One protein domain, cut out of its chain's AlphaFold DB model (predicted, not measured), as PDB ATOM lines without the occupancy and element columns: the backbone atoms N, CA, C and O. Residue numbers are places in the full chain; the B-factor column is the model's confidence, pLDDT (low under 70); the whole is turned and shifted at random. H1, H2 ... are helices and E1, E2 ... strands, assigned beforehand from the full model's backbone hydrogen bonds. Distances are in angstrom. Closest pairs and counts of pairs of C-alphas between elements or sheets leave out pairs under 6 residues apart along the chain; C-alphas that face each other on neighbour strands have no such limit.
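This is residues 40 to 90 of the 234 residues of an uncharacterized protein of Dendroctonus ponderosae (UniProt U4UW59). This is a long thin rod: short helix H1 at one end, a small hairpin of E1 and E2, and long helix H2 running past the hairpin to the other end. Residues 40 to 46 and 84 to 90 stick out at the two ends. The 51 printed residues hold H1, E1, E2, H2 in that order, class mixed, with an antiparallel sheet E1 - E2. The whole is extended, radius of gyration of the C-alphas 15.2 A, spanning 55 by 16 by 6 A.

Start at H1, residues 40 to 49, and go on to E1, residues 51 to 55, and E2, residues 61 to 65. E1 and E2 form an antiparallel hairpin at 145 degrees; look at N 52 and O 64, 2.8 A apart, within hydrogen-bond range. The closest C-alphas of H1 and E2 are those of Leu 49 and Leu 65, 6.3 A apart. In H2, residues 69 to 89, find Leu 69; its C-alpha and that of Val 52 are the closest of H2 and E1, 7.7 A apart. H1 and H2 are apart. In both helices every O i to N i+4 pair is within hydrogen-bond range.

Find C-alpha 40 at (-39.315, -66.501, 42.384), where H1 begins its 14.1 A. E1 spans 13.3 A and E2 13.6 A. H2 runs 30.4 A to C-alpha 89 at (0.781, -33.842, 57.957).

The farthest C-alphas, of Asp 40 and Ala 90, are 55.2 A apart. The printed part has no cut, and its three links are tight. Look for pLDDT under 70 at residues 40 to 48 and 88 to 90.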
ATOM      1  N   ASP A  40     -40.423 -66.433  41.416       57.28
ATOM      2  CA  ASP A  40     -39.315 -66.501  42.384       57.28
ATOM      3  C   ASP A  40     -37.978 -66.042  41.770       57.28
ATOM      4  O   ASP A  40     -37.154 -65.382  42.418       57.28
ATOM      5  N   TRP A  41     -37.754 -66.336  40.482       62.28
ATOM      6  CA  TRP A  41     -36.562 -65.870  39.769       62.28
ATOM      7  C   TRP A  41     -36.591 -64.364  39.539       62.28
ATOM      8  O   TRP A  41     -35.541 -63.722  39.623       62.28
ATOM      9  N   TRP A  42     -37.760 -63.778  39.278       61.41
ATOM     10  CA  TRP A  42     -37.896 -62.336  39.093       61.41
ATOM     11  C   TRP A  42     -37.709 -61.563  40.403       61.41
ATOM     12  O   TRP A  42     -37.055 -60.515  40.413       61.41
ATOM     13  N   GLU A  43     -38.195 -62.087  41.528       59.91
ATOM     14  CA  GLU A  43     -37.970 -61.489  42.848       59.91
ATOM     15  C   GLU A  43     -36.506 -61.596  43.293       59.91
ATOM     16  O   GLU A  43     -35.904 -60.596  43.707       59.91
ATOM     17  N   ALA A  44     -35.880 -62.763  43.117       62.16
ATOM     18  CA  ALA A  44     -34.454 -62.940  43.375       62.16
ATOM     19  C   ALA A  44     -33.602 -62.030  42.476       62.16
ATOM     20  O   ALA A  44     -32.666 -61.381  42.954       62.16
ATOM     21  N   PHE A  45     -33.949 -61.911  41.191       61.59
ATOM     22  CA  PHE A  45     -33.263 -61.034  40.244       61.59
ATOM     23  C   PHE A  45     -33.410 -59.557  40.626       61.59
ATOM     24  O   PHE A  45     -32.413 -58.834  40.631       61.59
ATOM     25  N   ASN A  46     -34.597 -59.112  41.048       64.06
ATOM     26  CA  ASN A  46     -34.829 -57.740  41.510       64.06
ATOM     27  C   ASN A  46     -34.079 -57.408  42.807       64.06
ATOM     28  O   ASN A  46     -33.504 -56.325  42.932       64.06
ATOM     29  N   ILE A  47     -33.997 -58.344  43.755       63.66
ATOM     30  CA  ILE A  47     -33.179 -58.211  44.973       63.66
ATOM     31  C   ILE A  47     -31.699 -58.038  44.621       63.66
ATOM     32  O   ILE A  47     -31.000 -57.244  45.265       63.66
ATOM     33  N   TYR A  48     -31.235 -58.770  43.605       62.44
ATOM     34  CA  TYR A  48     -29.853 -58.770  43.148       62.44
ATOM     35  C   TYR A  48     -29.535 -57.535  42.284       62.44
ATOM     36  O   TYR A  48     -28.406 -57.048  42.343       62.44
ATOM     37  N   LEU A  49     -30.481 -56.998  41.508       74.75
ATOM     38  CA  LEU A  49     -30.293 -55.820  40.647       74.75
ATOM     39  C   LEU A  49     -30.685 -54.488  41.307       74.75
ATOM     40  O   LEU A  49     -30.586 -53.440  40.670       74.75
ATOM     41  N   CYS A  50     -31.130 -54.508  42.568       81.06
ATOM     42  CA  CYS A  50     -31.593 -53.317  43.273       81.06
ATOM     43  C   CYS A  50     -30.475 -52.263  43.370       81.06
ATOM     44  O   CYS A  50     -29.483 -52.439  44.090       81.06
ATOM     45  N   VAL A  51     -30.636 -51.174  42.615       88.50
ATOM     46  CA  VAL A  51     -29.754 -50.006  42.640       88.50
ATOM     47  C   VAL A  51     -30.074 -49.192  43.888       88.50
ATOM     48  O   VAL A  51     -31.212 -48.780  44.096       88.50
ATOM     49  N   VAL A  52     -29.061 -48.947  44.712       90.75
ATOM     50  CA  VAL A  52     -29.148 -48.161  45.942       90.75
ATOM     51  C   VAL A  52     -28.393 -46.850  45.751       90.75
ATOM     52  O   VAL A  52     -27.298 -46.811  45.183       90.75
ATOM     53  N   GLU A  53     -28.985 -45.761  46.231       93.62
ATOM     54  CA  GLU A  53     -28.324 -44.462  46.330       93.62
ATOM     55  C   GLU A  53     -27.519 -44.396  47.633       93.62
ATOM     56  O   GLU A  53     -28.035 -44.671  48.717       93.62
ATOM     57  N   TYR A  54     -26.239 -44.046  47.529       93.19
ATOM     58  CA  TYR A  54     -25.352 -43.862  48.672       93.19
ATOM     59  C   TYR A  54     -24.568 -42.558  48.540       93.19
ATOM     60  O   TYR A  54     -24.346 -42.048  47.442       93.19
ATOM     61  N   THR A  55     -24.143 -42.007  49.670       93.50
ATOM     62  CA  THR A  55     -23.299 -40.812  49.727       93.50
ATOM     63  C   THR A  55     -21.855 -41.205  50.005       93.50
ATOM     64  O   THR A  55     -21.590 -41.883  50.999       93.50
ATOM     65  N   ASP A  56     -20.942 -40.764  49.144       91.75
ATOM     66  CA  ASP A  56     -19.498 -41.011  49.259       91.75
ATOM     67  C   ASP A  56     -18.872 -40.238  50.444       91.75
ATOM     68  O   ASP A  56     -19.445 -39.268  50.949       91.75
ATOM     69  N   SER A  57     -17.663 -40.625  50.856       89.62
ATOM     70  CA  SER A  57     -16.751 -39.886  51.745       89.62
ATOM     71  C   SER A  57     -16.605 -38.394  51.408       89.62
ATOM     72  O   SER A  57     -16.401 -37.583  52.310       89.62
ATOM     73  N   LEU A  58     -16.772 -38.024  50.133       86.94
ATOM     74  CA  LEU A  58     -16.719 -36.644  49.633       86.94
ATOM     75  C   LEU A  58     -18.083 -35.927  49.602       86.94
ATOM     76  O   LEU A  58     -18.179 -34.833  49.047       86.94
ATOM     77  N   GLY A  59     -19.150 -36.541  50.122       88.69
ATOM     78  CA  GLY A  59     -20.491 -35.945  50.162       88.69
ATOM     79  C   GLY A  59     -21.235 -35.941  48.822       88.69
ATOM     80  O   GLY A  59     -22.195 -35.194  48.655       88.69
ATOM     81  N   ARG A  60     -20.805 -36.752  47.846       91.31
ATOM     82  CA  ARG A  60     -21.457 -36.871  46.529       91.31
ATOM     83  C   ARG A  60     -22.434 -38.041  46.530       91.31
ATOM     84  O   ARG A  60     -22.063 -39.133  46.958       91.31
ATOM     85  N   SER A  61     -23.637 -37.841  46.001       93.62
ATOM     86  CA  SER A  61     -24.607 -38.923  45.802       93.62
ATOM     87  C   SER A  61     -24.207 -39.791  44.606       93.62
ATOM     88  O   SER A  61     -23.998 -39.281  43.504       93.62
ATOM     89  N   ARG A  62     -24.102 -41.103  44.814       90.69
ATOM     90  CA  ARG A  62     -23.742 -42.110  43.808       90.69
ATOM     91  C   ARG A  62     -24.765 -43.248  43.816       90.69
ATOM     92  O   ARG A  62     -25.399 -43.516  44.832       90.69
ATOM     93  N   LYS A  63     -24.921 -43.919  42.672       93.19
ATOM     94  CA  LYS A  63     -25.789 -45.092  42.496       93.19
ATOM     95  C   LYS A  63     -24.922 -46.332  42.337       93.19
ATOM     96  O   LYS A  63     -24.046 -46.338  41.476       93.19
ATOM     97  N   CYS A  64     -25.154 -47.358  43.144       90.94
ATOM     98  CA  CYS A  64     -24.472 -48.646  43.021       90.94
ATOM     99  C   CYS A  64     -25.444 -49.805  43.235       90.94
ATOM    100  O   CYS A  64     -26.543 -49.619  43.752       90.94
ATOM    101  N   LEU A  65     -25.056 -51.013  42.828       91.25
ATOM    102  CA  LEU A  65     -25.816 -52.209  43.173       91.25
ATOM    103  C   LEU A  65     -25.727 -52.450  44.682       91.25
ATOM    104  O   LEU A  65     -24.679 -52.243  45.296       91.25
ATOM    105  N   ARG A  66     -26.808 -52.951  45.289       87.62
ATOM    106  CA  ARG A  66     -26.849 -53.229  46.734       87.62
ATOM    107  C   ARG A  66     -25.735 -54.167  47.217       87.62
ATOM    108  O   ARG A  66     -25.295 -54.038  48.354       87.62
ATOM    109  N   ARG A  67     -25.274 -55.079  46.354       88.75
ATOM    110  CA  ARG A  67     -24.172 -56.020  46.628       88.75
ATOM    111  C   ARG A  67     -22.839 -55.295  46.815       88.75
ATOM    112  O   ARG A  67     -22.099 -55.586  47.747       88.75
ATOM    113  N   ASP A  68     -22.596 -54.295  45.975       91.38
ATOM    114  CA  ASP A  68     -21.332 -53.559  45.919       91.38
ATOM    115  C   ASP A  68     -21.279 -52.436  46.968       91.38
ATOM    116  O   ASP A  68     -20.225 -51.865  47.238       91.38
ATOM    117  N   LEU A  69     -22.416 -52.111  47.598       91.50
ATOM    118  CA  LEU A  69     -22.529 -51.043  48.592       91.50
ATOM    119  C   LEU A  69     -21.543 -51.207  49.759       91.50
ATOM    120  O   LEU A  69     -20.991 -50.217  50.236       91.50
ATOM    121  N   ALA A  70     -21.332 -52.438  50.235       91.69
ATOM    122  CA  ALA A  70     -20.401 -52.710  51.330       91.69
ATOM    123  C   ALA A  70     -18.951 -52.417  50.919       91.69
ATOM    124  O   ALA A  70     -18.206 -51.787  51.669       91.69
ATOM    125  N   GLU A  71     -18.580 -52.808  49.701       93.56
ATOM    126  CA  GLU A  71     -17.248 -52.572  49.157       93.56
ATOM    127  C   GLU A  71     -16.995 -51.075  48.929       93.56
ATOM    128  O   GLU A  71     -15.962 -50.555  49.346       93.56
ATOM    129  N   PHE A  72     -17.962 -50.349  48.354       94.00
ATOM    130  CA  PHE A  72     -17.853 -48.899  48.177       94.00
ATOM    131  C   PHE A  72     -17.700 -48.164  49.509       94.00
ATOM    132  O   PHE A  72     -16.838 -47.301  49.628       94.00
ATOM    133  N   LYS A  73     -18.460 -48.552  50.540       93.44
ATOM    134  CA  LYS A  73     -18.311 -47.973  51.884       93.44
ATOM    135  C   LYS A  73     -16.945 -48.258  52.507       93.44
ATOM    136  O   LYS A  73     -16.435 -47.398  53.220       93.44
ATOM    137  N   SER A  74     -16.362 -49.431  52.248       94.75
ATOM    138  CA  SER A  74     -15.008 -49.766  52.706       94.75
ATOM    139  C   SER A  74     -13.964 -48.880  52.030       94.75
ATOM    140  O   SER A  74     -13.187 -48.228  52.719       94.75
ATOM    141  N   ARG A  75     -13.995 -48.774  50.694       93.88
ATOM    142  CA  ARG A  75     -13.057 -47.913  49.950       93.88
ATOM    143  C   ARG A  75     -13.183 -46.445  50.364       93.88
ATOM    144  O   ARG A  75     -12.182 -45.749  50.504       93.88
ATOM    145  N   ASP A  76     -14.405 -45.979  50.598       94.31
ATOM    146  CA  ASP A  76     -14.670 -44.618  51.065       94.31
ATOM    147  C   ASP A  76     -14.137 -44.369  52.486       94.31
ATOM    148  O   ASP A  76     -13.738 -43.247  52.810       94.31
ATOM    149  N   ALA A  77     -14.107 -45.394  53.345       92.44
ATOM    150  CA  ALA A  77     -13.480 -45.305  54.661       92.44
ATOM    151  C   ALA A  77     -11.954 -45.157  54.541       92.44
ATOM    152  O   ALA A  77     -11.390 -44.263  55.174       92.44
ATOM    153  N   ASP A  78     -11.318 -45.936  53.665       93.44
ATOM    154  CA  ASP A  78      -9.876 -45.846  53.404       93.44
ATOM    155  C   ASP A  78      -9.498 -44.468  52.832       93.44
ATOM    156  O   ASP A  78      -8.522 -43.840  53.250       93.44
ATOM    157  N   LEU A  79     -10.308 -43.944  51.903       90.12
ATOM    158  CA  LEU A  79     -10.125 -42.602  51.342       90.12
ATOM    159  C   LEU A  79     -10.238 -41.512  52.411       90.12
ATOM    160  O   LEU A  79      -9.459 -40.553  52.387       90.12
ATOM    161  N   ARG A  80     -11.174 -41.660  53.355       89.56
ATOM    162  CA  ARG A  80     -11.317 -40.739  54.486       89.56
ATOM    163  C   ARG A  80     -10.077 -40.770  55.382       89.56
ATOM    164  O   ARG A  80      -9.550 -39.708  55.699       89.56
ATOM    165  N   GLU A  81      -9.554 -41.952  55.704       90.25
ATOM    166  CA  GLU A  81      -8.336 -42.096  56.512       90.25
ATOM    167  C   GLU A  81      -7.110 -41.467  55.822       90.25
ATOM    168  O   GLU A  81      -6.324 -40.754  56.450       90.25
ATOM    169  N   ILE A  82      -6.951 -41.670  54.510       88.31
ATOM    170  CA  ILE A  82      -5.867 -41.046  53.734       88.31
ATOM    171  C   ILE A  82      -6.004 -39.518  53.741       88.31
ATOM    172  O   ILE A  82      -5.001 -38.809  53.877       88.31
ATOM    173  N   ALA A  83      -7.223 -38.994  53.594       87.25
ATOM    174  CA  ALA A  83      -7.479 -37.557  53.634       87.25
ATOM    175  C   ALA A  83      -7.148 -36.956  55.009       87.25
ATOM    176  O   ALA A  83      -6.487 -35.920  55.072       87.25
ATOM    177  N   GLU A  84      -7.526 -37.628  56.099       86.94
ATOM    178  CA  GLU A  84      -7.198 -37.220  57.469       86.94
ATOM    179  C   GLU A  84      -5.687 -37.246  57.726       86.94
ATOM    180  O   GLU A  84      -5.135 -36.269  58.232       86.94
ATOM    181  N   LYS A  85      -4.980 -38.301  57.296       86.88
ATOM    182  CA  LYS A  85      -3.510 -38.369  57.386       86.88
ATOM    183  C   LYS A  85      -2.842 -37.213  56.645       86.88
ATOM    184  O   LYS A  85      -1.923 -36.593  57.172       86.88
ATOM    185  N   ARG A  86      -3.318 -36.873  55.441       82.69
ATOM    186  CA  ARG A  86      -2.809 -35.716  54.682       82.69
ATOM    187  C   ARG A  86      -3.051 -34.395  55.412       82.69
ATOM    188  O   ARG A  86      -2.164 -33.549  55.408       82.69
ATOM    189  N   GLN A  87      -4.210 -34.226  56.048       78.00
ATOM    190  CA  GLN A  87      -4.514 -33.028  56.838       78.00
ATOM    191  C   GLN A  87      -3.645 -32.928  58.099       78.00
ATOM    192  O   GLN A  87      -3.174 -31.843  58.418       78.00
ATOM    193  N   GLN A  88      -3.368 -34.048  58.773       69.44
ATOM    194  CA  GLN A  88      -2.509 -34.104  59.966       69.44
ATOM    195  C   GLN A  88      -1.017 -33.903  59.663       69.44
ATOM    196  O   GLN A  88      -0.273 -33.470  60.537       69.44
ATOM    197  N   ILE A  89      -0.575 -34.170  58.431       61.50
ATOM    198  CA  ILE A  89       0.781 -33.842  57.957       61.50
ATOM    199  C   ILE A  89       0.891 -32.351  57.567       61.50
ATOM    200  O   ILE A  89       1.988 -31.799  57.518       61.50
ATOM    201  N   ALA A  90      -0.237 -31.675  57.329       58.25
ATOM    202  CA  ALA A  90      -0.302 -30.293  56.863       58.25
ATOM    203  C   ALA A  90      -0.655 -29.186  57.899       58.25
ATOM    204  O   ALA A  90      -1.002 -28.099  57.436       58.25
TER     205      ALA A  90